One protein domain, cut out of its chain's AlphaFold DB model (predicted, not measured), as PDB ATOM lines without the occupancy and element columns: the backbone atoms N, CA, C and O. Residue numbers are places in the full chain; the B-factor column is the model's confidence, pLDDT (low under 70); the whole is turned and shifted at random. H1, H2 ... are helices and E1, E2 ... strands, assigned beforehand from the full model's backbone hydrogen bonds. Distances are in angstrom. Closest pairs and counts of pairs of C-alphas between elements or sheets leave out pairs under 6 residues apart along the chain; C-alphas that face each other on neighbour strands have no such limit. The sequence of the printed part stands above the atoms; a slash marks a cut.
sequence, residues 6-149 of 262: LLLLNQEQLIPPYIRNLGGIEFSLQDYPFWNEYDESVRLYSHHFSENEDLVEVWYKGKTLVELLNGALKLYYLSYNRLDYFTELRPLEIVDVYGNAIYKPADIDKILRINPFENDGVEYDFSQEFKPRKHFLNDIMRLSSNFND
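What this domain is: This is residues 6 to 149 of the 262 residues of an uncharacterized protein of Empedobacter tilapiae (UniProt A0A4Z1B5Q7). A small, strongly twisted sheet of five strands has one long helix, H2, slantwise over one face; beyond the sheet H3 packs on H2 at a steep tilt. Residues 104 to 135, with no named element, link E5 to H3. The printed part has 144 residues, with E1 E2 E3 H1 H2 E4 E5 H3 along the chain; the mixed sheet runs E2 E3 E1 E4 E5. The class is mixed, helices and strands, with under half of the residues in named elements. The whole is compact, with a radius of gyration of the C-alphas of 15.0 A, and spans 38 by 36 by 33 A.

How they stand to each other: E1, residues 6 to 9, is parallel to E3, residues 41 to 46 (N 7 to O 42, 2.9 A), and to E4, residues 90 to 95 (N 8 to O 93, 3.0 A). E2, residues 27 to 30, forms an antiparallel hairpin with E3; N 28 and O 45 are 2.8 A apart. E5, residues 101 to 103, forms one with E4; N 94 and O 103 are 2.8 A apart. H1, residues 47 to 50, only grazes the sheet. H2, residues 55 to 79, is on it at a height over the sheet of 6.1 A, making two layers, helix on sheet; C-alphas 63 and 91 are the closest of H2 and E4, 6.4 A. E3, H1, H2 and E4 form a split strand-helix-strand unit, E1 between its parallel strands, with a right-handed crossover. H2 touches H3, residues 136 to 146, through residues 68 to 76 alone, with C-alphas 72 and 137 closest at 6.3 A, a steep tilt of 46 degrees, opposite ways. In H2 and H3 every O i to N i+4 pair is within hydrogen-bond range; H1 is too short for one.

Where its parts are: E1 begins at C-alpha 6 (150.260, 61.560, 64.121). E3 is 16.5 A long, H2 35.7 A, E4 14.3 A and H3 15.7 A. H3 ends at C-alpha 146 (133.320, 62.067, 81.398).

The domain as a whole: The C-alphas of Asn 36 and Asp 149, the two farthest apart, are 42.5 A apart. The printed part has no cut. The links E1 to E2 and E5 to H3 are long. Residues 10 to 42, 46 to 48, 50 to 51 and 118 to 134 have pLDDT under 70.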
ATOM      1  N   LEU A   6     151.376  60.652  63.882       70.75
ATOM      2  CA  LEU A   6     150.260  61.560  64.121       70.75
ATOM      3  C   LEU A   6     150.767  63.000  64.179       70.75
ATOM      4  O   LEU A   6     151.682  63.312  64.941       70.75
ATOM      5  N   LEU A   7     150.163  63.871  63.379       76.00
ATOM      6  CA  LEU A   7     150.417  65.311  63.400       76.00
ATOM      7  C   LEU A   7     149.269  66.012  64.127       76.00
ATOM      8  O   LEU A   7     148.106  65.697  63.876       76.00
ATOM      9  N   LEU A   8     149.572  66.943  65.029       75.69
ATOM     10  CA  LEU A   8     148.556  67.696  65.770       75.69
ATOM     11  C   LEU A   8     148.214  68.988  65.019       75.69
ATOM     12  O   LEU A   8     149.122  69.709  64.621       75.69
ATOM     13  N   LEU A   9     146.931  69.296  64.824       71.44
ATOM     14  CA  LEU A   9     146.491  70.498  64.100       71.44
ATOM     15  C   LEU A   9     146.076  71.627  65.047       71.44
ATOM     16  O   LEU A   9     145.238  71.402  65.918       71.44
ATOM     17  N   ASN A  10     146.589  72.843  64.816       69.81
ATOM     18  CA  ASN A  10     146.327  74.023  65.654       69.81
ATOM     19  C   ASN A  10     145.492  75.144  64.981       69.81
ATOM     20  O   ASN A  10     145.845  76.310  65.101       69.81
ATOM     21  N   GLN A  11     144.427  74.844  64.219       63.16
ATOM     22  CA  GLN A  11     143.530  75.884  63.663       63.16
ATOM     23  C   GLN A  11     142.112  75.358  63.378       63.16
ATOM     24  O   GLN A  11     141.945  74.314  62.750       63.16
ATOM     25  N   GLU A  12     141.086  76.112  63.781       56.22
ATOM     26  CA  GLU A  12     139.671  75.751  63.588       56.22
ATOM     27  C   GLU A  12     139.117  76.129  62.198       56.22
ATOM     28  O   GLU A  12     138.317  75.391  61.610       56.22
ATOM     29  N   GLN A  13     139.540  77.279  61.663       53.56
ATOM     30  CA  GLN A  13     138.826  77.994  60.593       53.56
ATOM     31  C   GLN A  13     138.911  77.352  59.197       53.56
ATOM     32  O   GLN A  13     138.209  77.783  58.286       53.56
ATOM     33  N   LEU A  14     139.737  76.318  59.008       55.88
ATOM     34  CA  LEU A  14     140.012  75.736  57.685       55.88
ATOM     35  C   LEU A  14     139.753  74.225  57.599       55.88
ATOM     36  O   LEU A  14     140.033  73.614  56.569       55.88
ATOM     37  N   ILE A  15     139.186  73.612  58.643       52.69
ATOM     38  CA  ILE A  15     138.835  72.188  58.627       52.69
ATOM     39  C   ILE A  15     137.400  72.009  58.121       52.69
ATOM     40  O   ILE A  15     136.466  72.474  58.785       52.69
ATOM     41  N   PRO A  16     137.182  71.291  57.001       56.09
ATOM     42  CA  PRO A  16     135.844  71.054  56.489       56.09
ATOM     43  C   PRO A  16     134.959  70.315  57.513       56.09
ATOM     44  O   PRO A  16     135.409  69.326  58.100       56.09
ATOM     45  N   PRO A  17     133.683  70.714  57.696       54.16
ATOM     46  CA  PRO A  17     132.786  70.136  58.705       54.16
ATOM     47  C   PRO A  17     132.628  68.611  58.623       54.16
ATOM     48  O   PRO A  17     132.470  67.942  59.636       54.16
ATOM     49  N   TYR A  18     132.728  68.029  57.425       49.69
ATOM     50  CA  TYR A  18     132.608  66.583  57.216       49.69
ATOM     51  C   TYR A  18     133.852  65.782  57.635       49.69
ATOM     52  O   TYR A  18     133.749  64.569  57.806       49.69
ATOM     53  N   ILE A  19     135.014  66.429  57.796       45.88
ATOM     54  CA  ILE A  19     136.245  65.795  58.297       45.88
ATOM     55  C   ILE A  19     136.255  65.779  59.837       45.88
ATOM     56  O   ILE A  19     136.921  64.945  60.448       45.88
ATOM     57  N   ARG A  20     135.411  66.600  60.481       48.78
ATOM     58  CA  ARG A  20     135.181  66.611  61.938       48.78
ATOM     59  C   ARG A  20     134.423  65.368  62.466       48.78
ATOM     60  O   ARG A  20     133.806  65.411  63.519       48.78
ATOM     61  N   ASN A  21     134.390  64.276  61.698       42.75
ATOM     62  CA  ASN A  21     133.382  63.211  61.803       42.75
ATOM     63  C   ASN A  21     133.973  61.824  62.147       42.75
ATOM     64  O   ASN A  21     133.246  60.830  62.211       42.75
ATOM     65  N   LEU A  22     135.295  61.738  62.342       45.25
ATOM     66  CA  LEU A  22     136.022  60.490  62.640       45.25
ATOM     67  C   LEU A  22     136.594  60.421  64.065       45.25
ATOM     68  O   LEU A  22     137.122  59.386  64.460       45.25
ATOM     69  N   GLY A  23     136.450  61.485  64.848       45.22
ATOM     70  CA  GLY A  23     136.568  61.443  66.302       45.22
ATOM     71  C   GLY A  23     135.313  62.067  66.908       45.22
ATOM     72  O   GLY A  23     134.550  62.729  66.208       45.22
ATOM     73  N   GLY A  24     135.034  61.755  68.167       49.03
ATOM     74  CA  GLY A  24     133.845  62.231  68.869       49.03
ATOM     75  C   GLY A  24     133.808  63.749  69.087       49.03
ATOM     76  O   GLY A  24     134.516  64.521  68.457       49.03
ATOM     77  N   ILE A  25     132.969  64.154  70.038       50.66
ATOM     78  CA  ILE A  25     132.503  65.530  70.293       50.66
ATOM     79  C   ILE A  25     133.641  66.554  70.559       50.66
ATOM     80  O   ILE A  25     133.399  67.749  70.493       50.66
ATOM     81  N   GLU A  26     134.893  66.128  70.763       55.47
ATOM     82  CA  GLU A  26     136.011  67.004  71.176       55.47
ATOM     83  C   GLU A  26     137.270  66.909  70.286       55.47
ATOM     84  O   GLU A  26     138.200  67.709  70.421       55.47
ATOM     85  N   PHE A  27     137.347  65.946  69.358       59.78
ATOM     86  CA  PHE A  27     138.516  65.772  68.487       59.78
ATOM     87  C   PHE A  27     138.175  64.982  67.220       59.78
ATOM     88  O   PHE A  27     137.171  64.287  67.158       59.78
ATOM     89  N   SER A  28     139.005  65.052  66.184       58.06
ATOM     90  CA  SER A  28     138.808  64.327  64.926       58.06
ATOM     91  C   SER A  28     140.115  63.827  64.336       58.06
ATOM     92  O   SER A  28     141.091  64.567  64.242       58.06
ATOM     93  N   LEU A  29     140.114  62.564  63.909       58.47
ATOM     94  CA  LEU A  29     141.213  61.955  63.168       58.47
ATOM     95  C   LEU A  29     140.983  62.158  61.668       58.47
ATOM     96  O   LEU A  29     139.973  61.718  61.131       58.47
ATOM     97  N   GLN A  30     141.913  62.823  60.994       60.28
ATOM     98  CA  GLN A  30     141.884  63.028  59.551       60.28
ATOM     99  C   GLN A  30     142.956  62.163  58.902       60.28
ATOM    100  O   GLN A  30     144.144  62.303  59.192       60.28
ATOM    101  N   ASP A  31     142.529  61.294  57.999       44.28
ATOM    102  CA  ASP A  31     143.410  60.599  57.070       44.28
ATOM    103  C   ASP A  31     143.438  61.434  55.783       44.28
ATOM    104  O   ASP A  31     142.587  61.277  54.907       44.28
ATOM    105  N   TYR A  32     144.296  62.460  55.740       48.12
ATOM    106  CA  TYR A  32     144.449  63.292  54.545       48.12
ATOM    107  C   TYR A  32     145.788  62.956  53.890       48.12
ATOM    108  O   TYR A  32     146.827  63.263  54.481       48.12
ATOM    109  N   PRO A  33     145.798  62.353  52.688       45.53
ATOM    110  CA  PRO A  33     147.042  62.119  51.977       45.53
ATOM    111  C   PRO A  33     147.681  63.471  51.654       45.53
ATOM    112  O   PRO A  33     147.022  64.384  51.139       45.53
ATOM    113  N   PHE A  34     148.975  63.610  51.945       47.75
ATOM    114  CA  PHE A  34     149.745  64.699  51.360       47.75
ATOM    115  C   PHE A  34     149.599  64.614  49.845       47.75
ATOM    116  O   PHE A  34     149.630  63.527  49.270       47.75
ATOM    117  N   TRP A  35     149.457  65.764  49.188       41.97
ATOM    118  CA  TRP A  35     149.253  65.817  47.741       41.97
ATOM    119  C   TRP A  35     150.384  65.161  46.938       41.97
ATOM    120  O   TRP A  35     150.192  64.983  45.746       41.97
ATOM    121  N   ASN A  36     151.512  64.770  47.555       41.59
ATOM    122  CA  ASN A  36     152.612  64.084  46.875       41.59
ATOM    123  C   ASN A  36     153.464  63.110  47.725       41.59
ATOM    124  O   ASN A  36     154.505  62.684  47.234       41.59
ATOM    125  N   GLU A  37     153.077  62.701  48.942       42.50
ATOM    126  CA  GLU A  37     153.906  61.761  49.728       42.50
ATOM    127  C   GLU A  37     153.071  60.660  50.397       42.50
ATOM    128  O   GLU A  37     152.144  60.927  51.157       42.50
ATOM    129  N   TYR A  38     153.429  59.403  50.103       44.12
ATOM    130  CA  TYR A  38     152.985  58.186  50.794       44.12
ATOM    131  C   TYR A  38     153.603  58.129  52.209       44.12
ATOM    132  O   TYR A  38     154.359  57.213  52.528       44.12
ATOM    133  N   ASP A  39     153.345  59.125  53.057       55.38
ATOM    134  CA  ASP A  39     153.628  59.001  54.490       55.38
ATOM    135  C   ASP A  39     152.369  58.458  55.178       55.38
ATOM    136  O   ASP A  39     151.274  58.978  54.971       55.38
ATOM    137  N   GLU A  40     152.505  57.412  56.001       57.66
ATOM    138  CA  GLU A  40     151.423  56.825  56.820       57.66
ATOM    139  C   GLU A  40     151.060  57.749  58.004       57.66
ATOM    140  O   GLU A  40     150.892  57.318  59.151       57.66
ATOM    141  N   SER A  41     151.026  59.055  57.744       64.75
ATOM    142  CA  SER A  41     150.745  60.090  58.718       64.75
ATOM    143  C   SER A  41     149.256  60.404  58.747       64.75
ATOM    144  O   SER A  41     148.679  60.816  57.745       64.75
ATOM    145  N   VAL A  42     148.657  60.281  59.921       68.69
ATOM    146  CA  VAL A  42     147.312  60.762  60.228       68.69
ATOM    147  C   VAL A  42     147.403  62.118  60.932       68.69
ATOM    148  O   VAL A  42     148.421  62.457  61.536       68.69
ATOM    149  N   ARG A  43     146.344  62.926  60.875       71.44
ATOM    150  CA  ARG A  43     146.264  64.211  61.583       71.44
ATOM    151  C   ARG A  43     145.222  64.125  62.689       71.44
ATOM    152  O   ARG A  43     144.098  63.702  62.441       71.44
ATOM    153  N   LEU A  44     145.574  64.531  63.901       74.31
ATOM    154  CA  LEU A  44     144.637  64.688  65.007       74.31
ATOM    155  C   LEU A  44     144.329  66.164  65.188       74.31
ATOM    156  O   LEU A  44     145.207  66.980  65.461       74.31
ATOM    157  N   TYR A  45     143.057  66.483  65.061       70.50
ATOM    158  CA  TYR A  45     142.511  67.784  65.386       70.50
ATOM    159  C   TYR A  45     141.758  67.713  66.710       70.50
ATOM    160  O   TYR A  45     141.044  66.744  66.943       70.50
ATOM    161  N   SER A  46     141.864  68.744  67.538       69.19
ATOM    162  CA  SER A  46     140.964  68.979  68.667       69.19
ATOM    163  C   SER A  46     140.689  70.472  68.772       69.19
ATOM    164  O   SER A  46     141.590  71.280  68.549       69.19
ATOM    165  N   HIS A  47     139.458  70.834  69.131       63.22
ATOM    166  CA  HIS A  47     139.080  72.229  69.370       63.22
ATOM    167  C   HIS A  47     139.907  72.857  70.506       63.22
ATOM    168  O   HIS A  47     140.294  74.019  70.415       63.22
ATOM    169  N   HIS A  48     140.301  72.062  71.505       62.84
ATOM    170  CA  HIS A  48     141.175  72.510  72.594       62.84
ATOM    171  C   HIS A  48     142.582  72.904  72.134       62.84
ATOM    172  O   HIS A  48     143.280  73.617  72.850       62.84
ATOM    173  N   PHE A  49     143.029  72.428  70.966       71.62
ATOM    174  CA  PHE A  49     144.309  72.856  70.413       71.62
ATOM    175  C   PHE A  49     144.173  74.251  69.815       71.62
ATOM    176  O   PHE A  49     144.968  75.112  70.156       71.62
ATOM    177  N   SER A  50     143.130  74.484  69.008       65.06
ATOM    178  CA  SER A  50     142.960  75.719  68.229       65.06
ATOM    179  C   SER A  50     142.807  77.001  69.042       65.06
ATOM    180  O   SER A  50     143.025  78.077  68.492       65.06
ATOM    181  N   GLU A  51     142.412  76.905  70.308       63.03
ATOM    182  CA  GLU A  51     142.197  78.067  71.178       63.03
ATOM    183  C   GLU A  51     143.364  78.325  72.135       63.03
ATOM    184  O   GLU A  51     143.407  79.368  72.785       63.03
ATOM    185  N   ASN A  52     144.316  77.395  72.231       70.56
ATOM    186  CA  ASN A  52     145.414  77.501  73.176       70.56
ATOM    187  C   ASN A  52     146.684  78.026  72.488       70.56
ATOM    188  O   ASN A  52     147.274  77.378  71.620       70.56
ATOM    189  N   GLU A  53     147.112  79.219  72.903       74.94
ATOM    190  CA  GLU A  53     148.328  79.871  72.406       74.94
ATOM    191  C   GLU A  53     149.618  79.224  72.955       74.94
ATOM    192  O   GLU A  53     150.682  79.349  72.341       74.94
ATOM    193  N   ASP A  54     149.546  78.495  74.078       86.38
ATOM    194  CA  ASP A  54     150.673  77.745  74.633       86.38
ATOM    195  C   ASP A  54     150.865  76.412  73.894       86.38
ATOM    196  O   ASP A  54     150.309  75.363  74.228       86.38
ATOM    197  N   LEU A  55     151.749  76.440  72.895       87.06
ATOM    198  CA  LEU A  55     152.131  75.272  72.096       87.06
ATOM    199  C   LEU A  55     152.702  74.114  72.933       87.06
ATOM    200  O   LEU A  55     152.602  72.956  72.521       87.06
ATOM    201  N   VAL A  56     153.298  74.394  74.097       88.81
ATOM    202  CA  VAL A  56     153.808  73.356  75.002       88.81
ATOM    203  C   VAL A  56     152.646  72.655  75.697       88.81
ATOM    204  O   VAL A  56     152.639  71.426  75.801       88.81
ATOM    205  N   GLU A  57     151.644  73.409  76.140       86.38
ATOM    206  CA  GLU A  57     150.430  72.844  76.723       86.38
ATOM    207  C   GLU A  57     149.637  72.036  75.687       86.38
ATOM    208  O   GLU A  57     149.293  70.880  75.951       86.38
ATOM    209  N   VAL A  58     149.441  72.585  74.480       85.38
ATOM    210  CA  VAL A  58     148.820  71.882  73.342       85.38
ATOM    211  C   VAL A  58     149.540  70.568  73.061       85.38
ATOM    212  O   VAL A  58     148.898  69.530  72.891       85.38
ATOM    213  N   TRP A  59     150.875  70.583  73.060       88.81
ATOM    214  CA  TRP A  59     151.676  69.382  72.857       88.81
ATOM    215  C   TRP A  59     151.387  68.307  73.910       88.81
ATOM    216  O   TRP A  59     151.158  67.150  73.555       88.81
ATOM    217  N   TYR A  60     151.362  68.655  75.199       88.38
ATOM    218  CA  TYR A  60     151.122  67.668  76.257       88.38
ATOM    219  C   TYR A  60     149.658  67.214  76.346       88.38
ATOM    220  O   TYR A  60     149.415  66.027  76.590       88.38
ATOM    221  N   LYS A  61     148.682  68.094  76.075       86.56
ATOM    222  CA  LYS A  61     147.270  67.706  75.903       86.56
ATOM    223  C   LYS A  61     147.129  66.729  74.735       86.56
ATOM    224  O   LYS A  61     146.580  65.640  74.898       86.56
ATOM    225  N   GLY A  62     147.726  67.050  73.588       86.69
ATOM    226  CA  GLY A  62     147.757  66.176  72.417       86.69
ATOM    227  C   GLY A  62     148.416  64.831  72.695       86.69
ATOM    228  O   GLY A  62     147.826  63.792  72.410       86.69
ATOM    229  N   LYS A  63     149.590  64.815  73.334       87.81
ATOM    230  CA  LYS A  63     150.276  63.577  73.729       87.81
ATOM    231  C   LYS A  63     149.405  62.702  74.637       87.81
ATOM    232  O   LYS A  63     149.300  61.502  74.388       87.81
ATOM    233  N   THR A  64     148.739  63.293  75.629       89.00
ATOM    234  CA  THR A  64     147.813  62.570  76.522       89.00
ATOM    235  C   THR A  64     146.618  62.008  75.748       89.00
ATOM    236  O   THR A  64     146.255  60.848  75.929       89.00
ATOM    237  N   LEU A  65     146.047  62.775  74.813       87.56
ATOM    238  CA  LEU A  65     144.961  62.305  73.950       87.56
ATOM    239  C   LEU A  65     145.392  61.121  73.065       87.56
ATOM    240  O   LEU A  65     144.633  60.166  72.902       87.56
ATOM    241  N   VAL A  66     146.626  61.127  72.549       87.62
ATOM    242  CA  VAL A  66     147.183  59.982  71.808       87.62
ATOM    243  C   VAL A  66     147.376  58.758  72.701       87.62
ATOM    244  O   VAL A  66     147.083  57.645  72.264       87.62
ATOM    245  N   GLU A  67     147.816  58.931  73.954       90.12
ATOM    246  CA  GLU A  67     147.861  57.827  74.920       90.12
ATOM    247  C   GLU A  67     146.462  57.207  75.090       90.12
ATOM    248  O   GLU A  67     146.308  55.992  74.952       90.12
ATOM    249  N   LEU A  68     145.426  58.024  75.305       90.25
ATOM    250  CA  LEU A  68     144.046  57.541  75.445       90.25
ATOM    251  C   LEU A  68     143.560  56.797  74.193       90.25
ATOM    252  O   LEU A  68     143.018  55.696  74.306       90.25
ATOM    253  N   LEU A  69     143.816  57.350  73.001       87.88
ATOM    254  CA  LEU A  69     143.484  56.717  71.721       87.88
ATOM    255  C   LEU A  69     144.183  55.368  71.549       87.88
ATOM    256  O   LEU A  69     143.539  54.392  71.173       87.88
ATOM    257  N   ASN A  70     145.476  55.280  71.866       89.69
ATOM    258  CA  ASN A  70     146.216  54.020  71.828       89.69
ATOM    259  C   ASN A  70     145.619  52.988  72.794       89.69
ATOM    260  O   ASN A  70     145.462  51.822  72.426       89.69
ATOM    261  N   GLY A  71     145.245  53.400  74.009       92.50
ATOM    262  CA  GLY A  71     144.542  52.539  74.962       92.50
ATOM    263  C   GLY A  71     143.213  52.026  74.402       92.50
ATOM    264  O   GLY A  71     142.951  50.823  74.416       92.50
ATOM    265  N   ALA A  72     142.401  52.923  73.842       90.25
ATOM    266  CA  ALA A  72     141.092  52.595  73.290       90.25
ATOM    267  C   ALA A  72     141.194  51.679  72.058       90.25
ATOM    268  O   ALA A  72     140.463  50.691  71.956       90.25
ATOM    269  N   LEU A  73     142.152  51.940  71.162       88.12
ATOM    270  CA  LEU A  73     142.452  51.097  70.005       88.12
ATOM    271  C   LEU A  73     142.896  49.697  70.431       88.12
ATOM    272  O   LEU A  73     142.428  48.722  69.853       88.12
ATOM    273  N   LYS A  74     143.734  49.555  71.464       91.56
ATOM    274  CA  LYS A  74     144.117  48.229  71.981       91.56
ATOM    275  C   LYS A  74     142.904  47.437  72.466       91.56
ATOM    276  O   LYS A  74     142.787  46.256  72.143       91.56
ATOM    277  N   LEU A  75     141.981  48.067  73.195       92.19
ATOM    278  CA  LEU A  75     140.741  47.411  73.627       92.19
ATOM    279  C   LEU A  75     139.836  47.058  72.435       92.19
ATOM    280  O   LEU A  75     139.287  45.956  72.389       92.19
ATOM    281  N   TYR A  76     139.735  47.949  71.446       88.75
ATOM    282  CA  TYR A  76     139.019  47.703  70.193       88.75
ATOM    283  C   TYR A  76     139.622  46.515  69.426       88.75
ATOM    284  O   TYR A  76     138.931  45.533  69.187       88.75
ATOM    285  N   TYR A  77     140.917  46.507  69.116       86.31
ATOM    286  CA  TYR A  77     141.553  45.386  68.414       86.31
ATOM    287  C   TYR A  77     141.509  44.075  69.213       86.31
ATOM    288  O   TYR A  77     141.352  43.005  68.617       86.31
ATOM    289  N   LEU A  78     141.583  44.124  70.551       90.12
ATOM    290  CA  LEU A  78     141.383  42.941  71.394       90.12
ATOM    291  C   LEU A  78     139.998  42.327  71.197       90.12
ATOM    292  O   LEU A  78     139.894  41.104  71.129       90.12
ATOM    293  N   SER A  79     138.953  43.145  71.106       85.00
ATOM    294  CA  SER A  79     137.577  42.660  70.965       85.00
ATOM    295  C   SER A  79     137.335  41.875  69.662       85.00
ATOM    296  O   SER A  79     136.499  40.976  69.640       85.00
ATOM    297  N   TYR A  80     138.155  42.109  68.629       83.69
ATOM    298  CA  TYR A  80     138.207  41.307  67.397       83.69
ATOM    299  C   TYR A  80     139.217  40.155  67.438       83.69
ATOM    300  O   TYR A  80     139.369  39.441  66.450       83.69
ATOM    301  N   ASN A  81     139.936  39.969  68.549       84.50
ATOM    302  CA  ASN A  81     141.072  39.055  68.671       84.50
ATOM    303  C   ASN A  81     142.249  39.399  67.724       84.50
ATOM    304  O   ASN A  81     143.015  38.517  67.343       84.50
ATOM    305  N   ARG A  82     142.403  40.681  67.356       84.81
ATOM    306  CA  ARG A  82     143.324  41.190  66.318       84.81
ATOM    307  C   ARG A  82     144.357  42.183  66.857       84.81
ATOM    308  O   ARG A  82     144.712  43.151  66.192       84.81
ATOM    309  N   LEU A  83     144.836  41.969  68.085       85.00
ATOM    310  CA  LEU A  83     145.874  42.808  68.710       85.00
ATOM    311  C   LEU A  83     147.195  42.859  67.923       85.00
ATOM    312  O   LEU A  83     148.004  43.747  68.157       85.00
ATOM    313  N   ASP A  84     147.416  41.912  67.020       80.50
ATOM    314  CA  ASP A  84     148.519  41.861  66.061       80.50
ATOM    315  C   ASP A  84     148.412  42.907  64.936       80.50
ATOM    316  O   ASP A  84     149.420  43.227  64.317       80.50
ATOM    317  N   TYR A  85     147.225  43.483  64.710       75.25
ATOM    318  CA  TYR A  85     146.985  44.561  63.736       75.25
ATOM    319  C   TYR A  85     147.062  45.958  64.360       75.25
ATOM    320  O   TYR A  85     146.869  46.954  63.665       75.25
ATOM    321  N   PHE A  86     147.298  46.046  65.669       80.44
ATOM    322  CA  PHE A  86     147.435  47.327  66.345       80.44
ATOM    323  C   PHE A  86     148.781  47.973  66.003       80.44
ATOM    324  O   PHE A  86     149.839  47.415  66.303       80.44
ATOM    325  N   THR A  87     148.720  49.192  65.470       77.19
ATOM    326  CA  THR A  87     149.874  50.080  65.320       77.19
ATOM    327  C   THR A  87     149.769  51.210  66.336       77.19
ATOM    328  O   THR A  87     148.746  51.885  66.427       77.19
ATOM    329  N   GLU A  88     150.834  51.405  67.115       83.12
ATOM    330  CA  GLU A  88     150.920  52.494  68.087       83.12
ATOM    331  C   GLU A  88     151.039  53.839  67.366       83.12
ATOM    332  O   GLU A  88     151.951  54.047  66.564       83.12
ATOM    333  N   LEU A  89     150.130  54.761  67.684       83.12
ATOM    334  CA  LEU A  89     150.191  56.139  67.221       83.12
ATOM    335  C   LEU A  89     151.250  56.901  68.016       83.12
ATOM    336  O   LEU A  89     151.271  56.835  69.250       83.12
ATOM    337  N   ARG A  90     152.095  57.664  67.318       83.62
ATOM    338  CA  ARG A  90     153.099  58.534  67.944       83.62
ATOM    339  C   ARG A  90     152.940  59.973  67.456       83.62
ATOM    340  O   ARG A  90     153.036  60.191  66.245       83.62
ATOM    341  N   PRO A  91     152.699  60.945  68.358       85.06
ATOM    342  CA  PRO A  91     152.689  62.344  67.968       85.06
ATOM    343  C   PRO A  91     154.114  62.769  67.595       85.06
ATOM    344  O   PRO A  91     155.067  62.389  68.279       85.06
ATOM    345  N   LEU A  92     154.268  63.542  66.522       84.81
ATOM    346  CA  LEU A  92     155.580  64.037  66.081       84.81
ATOM    347  C   LEU A  92     155.761  65.534  66.298       84.81
ATOM    348  O   LEU A  92     156.785  65.968  66.823       84.81
ATOM    349  N   GLU A  93     154.781  66.312  65.862       87.25
ATOM    350  CA  GLU A  93     154.832  67.768  65.852       87.25
ATOM    351  C   GLU A  93     153.419  68.348  65.752       87.25
ATOM    352  O   GLU A  93     152.453  67.647  65.420       87.25
ATOM    353  N   ILE A  94     153.312  69.634  66.069       87.06
ATOM    354  CA  ILE A  94     152.136  70.453  65.800       87.06
ATOM    355  C   ILE A  94     152.355  71.118  64.448       87.06
ATOM    356  O   ILE A  94     153.392  71.747  64.228       87.06
ATOM    357  N   VAL A  95     151.372  71.000  63.567       83.62
ATOM    358  CA  VAL A  95     151.385  71.564  62.221       83.62
ATOM    359  C   VAL A  95     150.192  72.493  62.006       83.62
ATOM    360  O   VAL A  95     149.169  72.403  62.694       83.62
ATOM    361  N   ASP A  96     150.320  73.398  61.041       77.12
ATOM    362  CA  ASP A  96     149.179  74.140  60.511       77.12
ATOM    363  C   ASP A  96     148.332  73.249  59.584       77.12
ATOM    364  O   ASP A  96     148.669  72.100  59.282       77.12
ATOM    365  N   VAL A  97     147.209  73.771  59.092       72.06
ATOM    366  CA  VAL A  97     146.328  73.017  58.181       72.06
ATOM    367  C   VAL A  97     146.988  72.659  56.845       72.06
ATOM    368  O   VAL A  97     146.582  71.690  56.196       72.06
ATOM    369  N   TYR A  98     148.039  73.378  56.452       73.81
ATOM    370  CA  TYR A  98     148.826  73.119  55.249       73.81
ATOM    371  C   TYR A  98     149.936  72.084  55.485       73.81
ATOM    372  O   TYR A  98     150.531  71.601  54.525       73.81
ATOM    373  N   GLY A  99     150.153  71.663  56.734       73.94
ATOM    374  CA  GLY A  99     151.186  70.705  57.118       73.94
ATOM    375  C   GLY A  99     152.543  71.342  57.416       73.94
ATOM    376  O   GLY A  99     153.524  70.613  57.523       73.94
ATOM    377  N   ASN A 100     152.627  72.668  57.558       81.62
ATOM    378  CA  ASN A 100     153.857  73.320  58.000       81.62
ATOM    379  C   ASN A 100     154.022  73.133  59.510       81.62
ATOM    380  O   ASN A 100     153.093  73.403  60.272       81.62
ATOM    381  N   ALA A 101     155.207  72.713  59.950       86.56
ATOM    382  CA  ALA A 101     155.511  72.564  61.368       86.56
ATOM    383  C   ALA A 101     155.448  73.918  62.099       86.56
ATOM    384  O   ALA A 101     156.182  74.850  61.774       86.56
ATOM    385  N   ILE A 102     154.583  73.999  63.110       88.12
ATOM    386  CA  ILE A 102     154.441  75.139  64.027       88.12
ATOM    387  C   ILE A 102     155.289  74.907  65.277       88.12
ATOM    388  O   ILE A 102     155.952  75.816  65.772       88.12
ATOM    389  N   TYR A 103     155.265  73.681  65.804       89.31
ATOM    390  CA  TYR A 103     155.984  73.324  67.019       89.31
ATOM    391  C   TYR A 103     156.488  71.894  66.955       89.31
ATOM    392  O   TYR A 103     155.735  70.962  66.678       89.31
ATOM    393  N   LYS A 104     157.759  71.723  67.304       89.75
ATOM    394  CA  LYS A 104     158.388  70.423  67.480       89.75
ATOM    395  C   LYS A 104     159.039  70.386  68.860       89.75
ATOM    396  O   LYS A 104     159.874  71.248  69.143       89.75
ATOM    397  N   PRO A 105     158.673  69.438  69.732       87.31
ATOM    398  CA  PRO A 105     159.267  69.356  71.059       87.31
ATOM    399  C   PRO A 105     160.763  69.029  70.959       87.31
ATOM    400  O   PRO A 105     161.196  68.273  70.087       87.31
ATOM    401  N   ALA A 106     161.554  69.552  71.894       85.88
ATOM    402  CA  ALA A 106     162.970  69.195  72.007       85.88
ATOM    403  C   ALA A 106     163.171  67.732  72.452       85.88
ATOM    404  O   ALA A 106     164.157  67.101  72.082       85.88
ATOM    405  N   ASP A 107     162.226  67.204  73.234       85.56
ATOM    406  CA  ASP A 107     162.205  65.827  73.721       85.56
ATOM    407  C   ASP A 107     160.791  65.255  73.537       85.56
ATOM    408  O   ASP A 107     159.861  65.591  74.277       85.56
ATOM    409  N   ILE A 108     160.628  64.415  72.512       81.56
ATOM    410  CA  ILE A 108     159.356  63.752  72.182       81.56
ATOM    411  C   ILE A 108     158.975  62.743  73.275       81.56
ATOM    412  O   ILE A 108     157.787  62.520  73.536       81.56
ATOM    413  N   ASP A 109     159.962  62.159  73.953       80.25
ATOM    414  CA  ASP A 109     159.761  61.075  74.907       80.25
ATOM    415  C   ASP A 109     159.373  61.594  76.292       80.25
ATOM    416  O   ASP A 109     158.645  60.899  77.005       80.25
ATOM    417  N   LYS A 110     159.710  62.844  76.644       82.31
ATOM    418  CA  LYS A 110     159.318  63.477  77.917       82.31
ATOM    419  C   LYS A 110     157.826  63.313  78.213       82.31
ATOM    420  O   LYS A 110     156.963  63.820  77.493       82.31
ATOM    421  N   ILE A 111     157.505  62.607  79.296       74.06
ATOM    422  CA  ILE A 111     156.123  62.317  79.692       74.06
ATOM    423  C   ILE A 111     155.664  63.363  80.707       74.06
ATOM    424  O   ILE A 111     156.058  63.328  81.870       74.06
ATOM    425  N   LEU A 112     154.801  64.272  80.263       84.62
ATOM    426  CA  LEU A 112     153.937  65.073  81.122       84.62
ATOM    427  C   LEU A 112     152.504  64.854  80.638       84.62
ATOM    428  O   LEU A 112     152.235  64.975  79.444       84.62
ATOM    429  N   ARG A 113     151.617  64.478  81.562       86.19
ATOM    430  CA  ARG A 113     150.202  64.238  81.273       86.19
ATOM    431  C   ARG A 113     149.405  65.454  81.695       86.19
ATOM    432  O   ARG A 113     149.432  65.811  82.870       86.19
ATOM    433  N   ILE A 114     148.715  66.054  80.737       86.94
ATOM    434  CA  ILE A 114     147.758  67.136  80.958       86.94
ATOM    435  C   ILE A 114     146.425  66.616  80.448       86.94
ATOM    436  O   ILE A 114     146.367  66.068  79.347       86.94
ATOM    437  N   ASN A 115     145.375  66.734  81.258       83.06
ATOM    438  CA  ASN A 115     144.057  66.275  80.856       83.06
ATOM    439  C   ASN A 115     143.621  67.041  79.588       83.06
ATOM    440  O   ASN A 115     143.520  68.269  79.628       83.06
ATOM    441  N   PRO A 116     143.387  66.354  78.454       79.88
ATOM    442  CA  PRO A 116     143.005  67.021  77.214       79.88
ATOM    443  C   PRO A 116     141.565  67.552  77.234       79.88
ATOM    444  O   PRO A 116     141.196  68.249  76.298       79.88
ATOM    445  N   PHE A 117     140.780  67.226  78.269       76.06
ATOM    446  CA  PHE A 117     139.343  67.500  78.369       76.06
ATOM    447  C   PHE A 117     138.984  68.549  79.437       76.06
ATOM    448  O   PHE A 117     137.866  68.549  79.947       76.06
ATOM    449  N   GLU A 118     139.929  69.379  79.889       67.62
ATOM    450  CA  GLU A 118     139.631  70.367  80.938       67.62
ATOM    451  C   GLU A 118     138.547  71.368  80.500       67.62
ATOM    452  O   GLU A 118     138.597  71.936  79.410       67.62
ATOM    453  N   ASN A 119     137.560  71.547  81.389       51.81
ATOM    454  CA  ASN A 119     136.292  72.269  81.212       51.81
ATOM    455  C   ASN A 119     136.430  73.797  81.307       51.81
ATOM    456  O   ASN A 119     135.543  74.478  81.833       51.81
ATOM    457  N   ASP A 120     137.525  74.354  80.811       47.91
ATOM    458  CA  ASP A 120     137.729  75.796  80.848       47.91
ATOM    459  C   ASP A 120     136.955  76.440  79.687       47.91
ATOM    460  O   ASP A 120     137.505  76.833  78.667       47.91
ATOM    461  N   GLY A 121     135.635  76.537  79.859       39.62
ATOM    462  CA  GLY A 121     134.879  77.688  79.369       39.62
ATOM    463  C   GLY A 121     134.277  77.635  77.970       39.62
ATOM    464  O   GLY A 121     133.811  78.681  77.524       39.62
ATOM    465  N   VAL A 122     134.200  76.484  77.301       43.72
ATOM    466  CA  VAL A 122     133.522  76.424  75.996       43.72
ATOM    467  C   VAL A 122     132.330  75.479  75.992       43.72
ATOM    468  O   VAL A 122     132.380  74.340  75.536       43.72
ATOM    469  N   GLU A 123     131.209  75.999  76.503       40.84
ATOM    470  CA  GLU A 123     129.877  75.558  76.087       40.84
ATOM    471  C   GLU A 123     129.729  75.860  74.591       40.84
ATOM    472  O   GLU A 123     129.219  76.906  74.188       40.84
ATOM    473  N   TYR A 124     130.220  74.958  73.744       47.97
ATOM    474  CA  TYR A 124     129.974  75.065  72.317       47.97
ATOM    475  C   TYR A 124     128.596  74.513  71.984       47.97
ATOM    476  O   TYR A 124     128.301  73.326  72.149       47.97
ATOM    477  N   ASP A 125     127.764  75.406  71.459       39.91
ATOM    478  CA  ASP A 125     126.535  75.059  70.775       39.91
ATOM    479  C   ASP A 125     126.901  74.341  69.469       39.91
ATOM    480  O   ASP A 125     127.017  74.949  68.400       39.91
ATOM    481  N   PHE A 126     127.083  73.017  69.541       43.81
ATOM    482  CA  PHE A 126     127.042  72.119  68.382       43.81
ATOM    483  C   PHE A 126     125.613  72.078  67.795       43.81
ATOM    484  O   PHE A 126     125.061  71.011  67.529       43.81
ATOM    485  N   SER A 127     125.013  73.250  67.559       39.47
ATOM    486  CA  SER A 127     123.715  73.485  66.912       39.47
ATOM    487  C   SER A 127     123.625  72.870  65.514       39.47
ATOM    488  O   SER A 127     122.547  72.801  64.924       39.47
ATOM    489  N   GLN A 128     124.744  72.384  64.976       41.62
ATOM    490  CA  GLN A 128     124.783  71.539  63.795       41.62
ATOM    491  C   GLN A 128     124.949  70.083  64.240       41.62
ATOM    492  O   GLN A 128     126.014  69.682  64.698       41.62
ATOM    493  N   GLU A 129     123.862  69.324  64.101       39.75
ATOM    494  CA  GLU A 129     123.604  67.936  64.509       39.75
ATOM    495  C   GLU A 129     124.606  66.874  63.993       39.75
ATOM    496  O   GLU A 129     124.222  65.860  63.403       39.75
ATOM    497  N   PHE A 130     125.905  67.031  64.217       47.31
ATOM    498  CA  PHE A 130     126.874  66.000  63.874       47.31
ATOM    499  C   PHE A 130     126.913  64.961  64.988       47.31
ATOM    500  O   PHE A 130     127.707  65.017  65.922       47.31
ATOM    501  N   LYS A 131     126.010  63.982  64.891       49.19
ATOM    502  CA  LYS A 131     126.075  62.778  65.719       49.19
ATOM    503  C   LYS A 131     127.297  61.976  65.261       49.19
ATOM    504  O   LYS A 131     127.254  61.465  64.136       49.19
ATOM    505  N   PRO A 132     128.361  61.832  66.079       52.12
ATOM    506  CA  PRO A 132     129.476  60.975  65.709       52.12
ATOM    507  C   PRO A 132     128.927  59.594  65.365       52.12
ATOM    508  O   PRO A 132     127.996  59.106  66.022       52.12
ATOM    509  N   ARG A 133     129.465  58.967  64.310       55.03
ATOM    510  CA  ARG A 133     129.033  57.617  63.929       55.03
ATOM    511  C   ARG A 133     129.093  56.730  65.167       55.03
ATOM    512  O   ARG A 133     130.105  56.729  65.873       55.03
ATOM    513  N   LYS A 134     128.006  55.994  65.418       64.44
ATOM    514  CA  LYS A 134     127.920  55.023  66.511       64.44
ATOM    515  C   LYS A 134     128.996  53.962  66.278       64.44
ATOM    516  O   LYS A 134     128.815  53.054  65.472       64.44
ATOM    517  N   HIS A 135     130.131  54.140  66.935       72.50
ATOM    518  CA  HIS A 135     131.323  53.324  66.794       72.50
ATOM    519  C   HIS A 135     131.932  53.137  68.177       72.50
ATOM    520  O   HIS A 135     132.059  54.097  68.935       72.50
ATOM    521  N   PHE A 136     132.354  51.913  68.484       77.12
ATOM    522  CA  PHE A 136     132.842  51.550  69.813       77.12
ATOM    523  C   PHE A 136     133.986  52.445  70.310       77.12
ATOM    524  O   PHE A 136     134.004  52.850  71.469       77.12
ATOM    525  N   LEU A 137     134.915  52.802  69.415       78.31
ATOM    526  CA  LEU A 137     136.023  53.702  69.739       78.31
ATOM    527  C   LEU A 137     135.531  55.091  70.180       78.31
ATOM    528  O   LEU A 137     136.040  55.635  71.154       78.31
ATOM    529  N   ASN A 138     134.507  55.633  69.510       74.50
ATOM    530  CA  ASN A 138     133.924  56.927  69.864       74.50
ATOM    531  C   ASN A 138     133.216  56.861  71.220       74.50
ATOM    532  O   ASN A 138     133.326  57.792  72.015       74.50
ATOM    533  N   ASP A 139     132.527  55.751  71.506       79.56
ATOM    534  CA  ASP A 139     131.874  55.544  72.798       79.56
ATOM    535  C   ASP A 139     132.899  55.465  73.940       79.56
ATOM    536  O   ASP A 139     132.721  56.145  74.948       79.56
ATOM    537  N   ILE A 140     133.996  54.713  73.773       85.38
ATOM    538  CA  ILE A 140     135.082  54.648  74.767       85.38
ATOM    539  C   ILE A 140     135.710  56.026  74.996       85.38
ATOM    540  O   ILE A 140     135.890  56.432  76.143       85.38
ATOM    541  N   MET A 141     136.035  56.751  73.924       84.44
ATOM    542  CA  MET A 141     136.691  58.052  74.043       84.44
ATOM    543  C   MET A 141     135.783  59.081  74.721       84.44
ATOM    544  O   MET A 141     136.237  59.780  75.624       84.44
ATOM    545  N   ARG A 142     134.482  59.099  74.394       79.19
ATOM    546  CA  ARG A 142     133.495  59.931  75.100       79.19
ATOM    547  C   ARG A 142     133.389  59.555  76.578       79.19
ATOM    548  O   ARG A 142     133.242  60.426  77.424       79.19
ATOM    549  N   LEU A 143     133.434  58.269  76.924       86.75
ATOM    550  CA  LEU A 143     133.433  57.878  78.335       86.75
ATOM    551  C   LEU A 143     134.693  58.368  79.057       86.75
ATOM    552  O   LEU A 143     134.603  58.762  80.213       86.75
ATOM    553  N   SER A 144     135.844  58.386  78.383       88.25
ATOM    554  CA  SER A 144     137.099  58.845  78.983       88.25
ATOM    555  C   SER A 144     137.137  60.340  79.306       88.25
ATOM    556  O   SER A 144     137.847  60.713  80.233       88.25
ATOM    557  N   SER A 145     136.360  61.178  78.606       83.06
ATOM    558  CA  SER A 145     136.236  62.600  78.960       83.06
ATOM    559  C   SER A 145     135.302  62.831  80.149       83.06
ATOM    560  O   SER A 145     135.477  63.778  80.907       83.06
ATOM    561  N   ASN A 146     134.346  61.925  80.365       83.50
ATOM    562  CA  ASN A 146     133.320  62.067  81.398       83.50
ATOM    563  C   ASN A 146     133.627  61.311  82.700       83.50
ATOM    564  O   ASN A 146     133.068  61.642  83.747       83.50
ATOM    565  N   PHE A 147     134.463  60.270  82.651       89.12
ATOM    566  CA  PHE A 147     134.644  59.359  83.776       89.12
ATOM    567  C   PHE A 147     136.114  58.972  84.009       89.12
ATOM    568  O   PHE A 147     136.769  58.350  83.167       89.12
ATOM    569  N   ASN A 148     136.613  59.294  85.211       91.50
ATOM    570  CA  ASN A 148     138.014  59.096  85.610       91.50
ATOM    571  C   ASN A 148     138.477  57.634  85.569       91.50
ATOM    572  O   ASN A 148     139.642  57.366  85.300       91.50
ATOM    573  N   ASP A 149     137.585  56.677  85.823       94.31
ATOM    574  CA  ASP A 149     137.912  55.253  85.726       94.31
ATOM    575  C   ASP A 149     138.286  54.856  84.300       94.31
ATOM    576  O   ASP A 149     139.280  54.162  84.095       94.31
TER     577      ASP A 149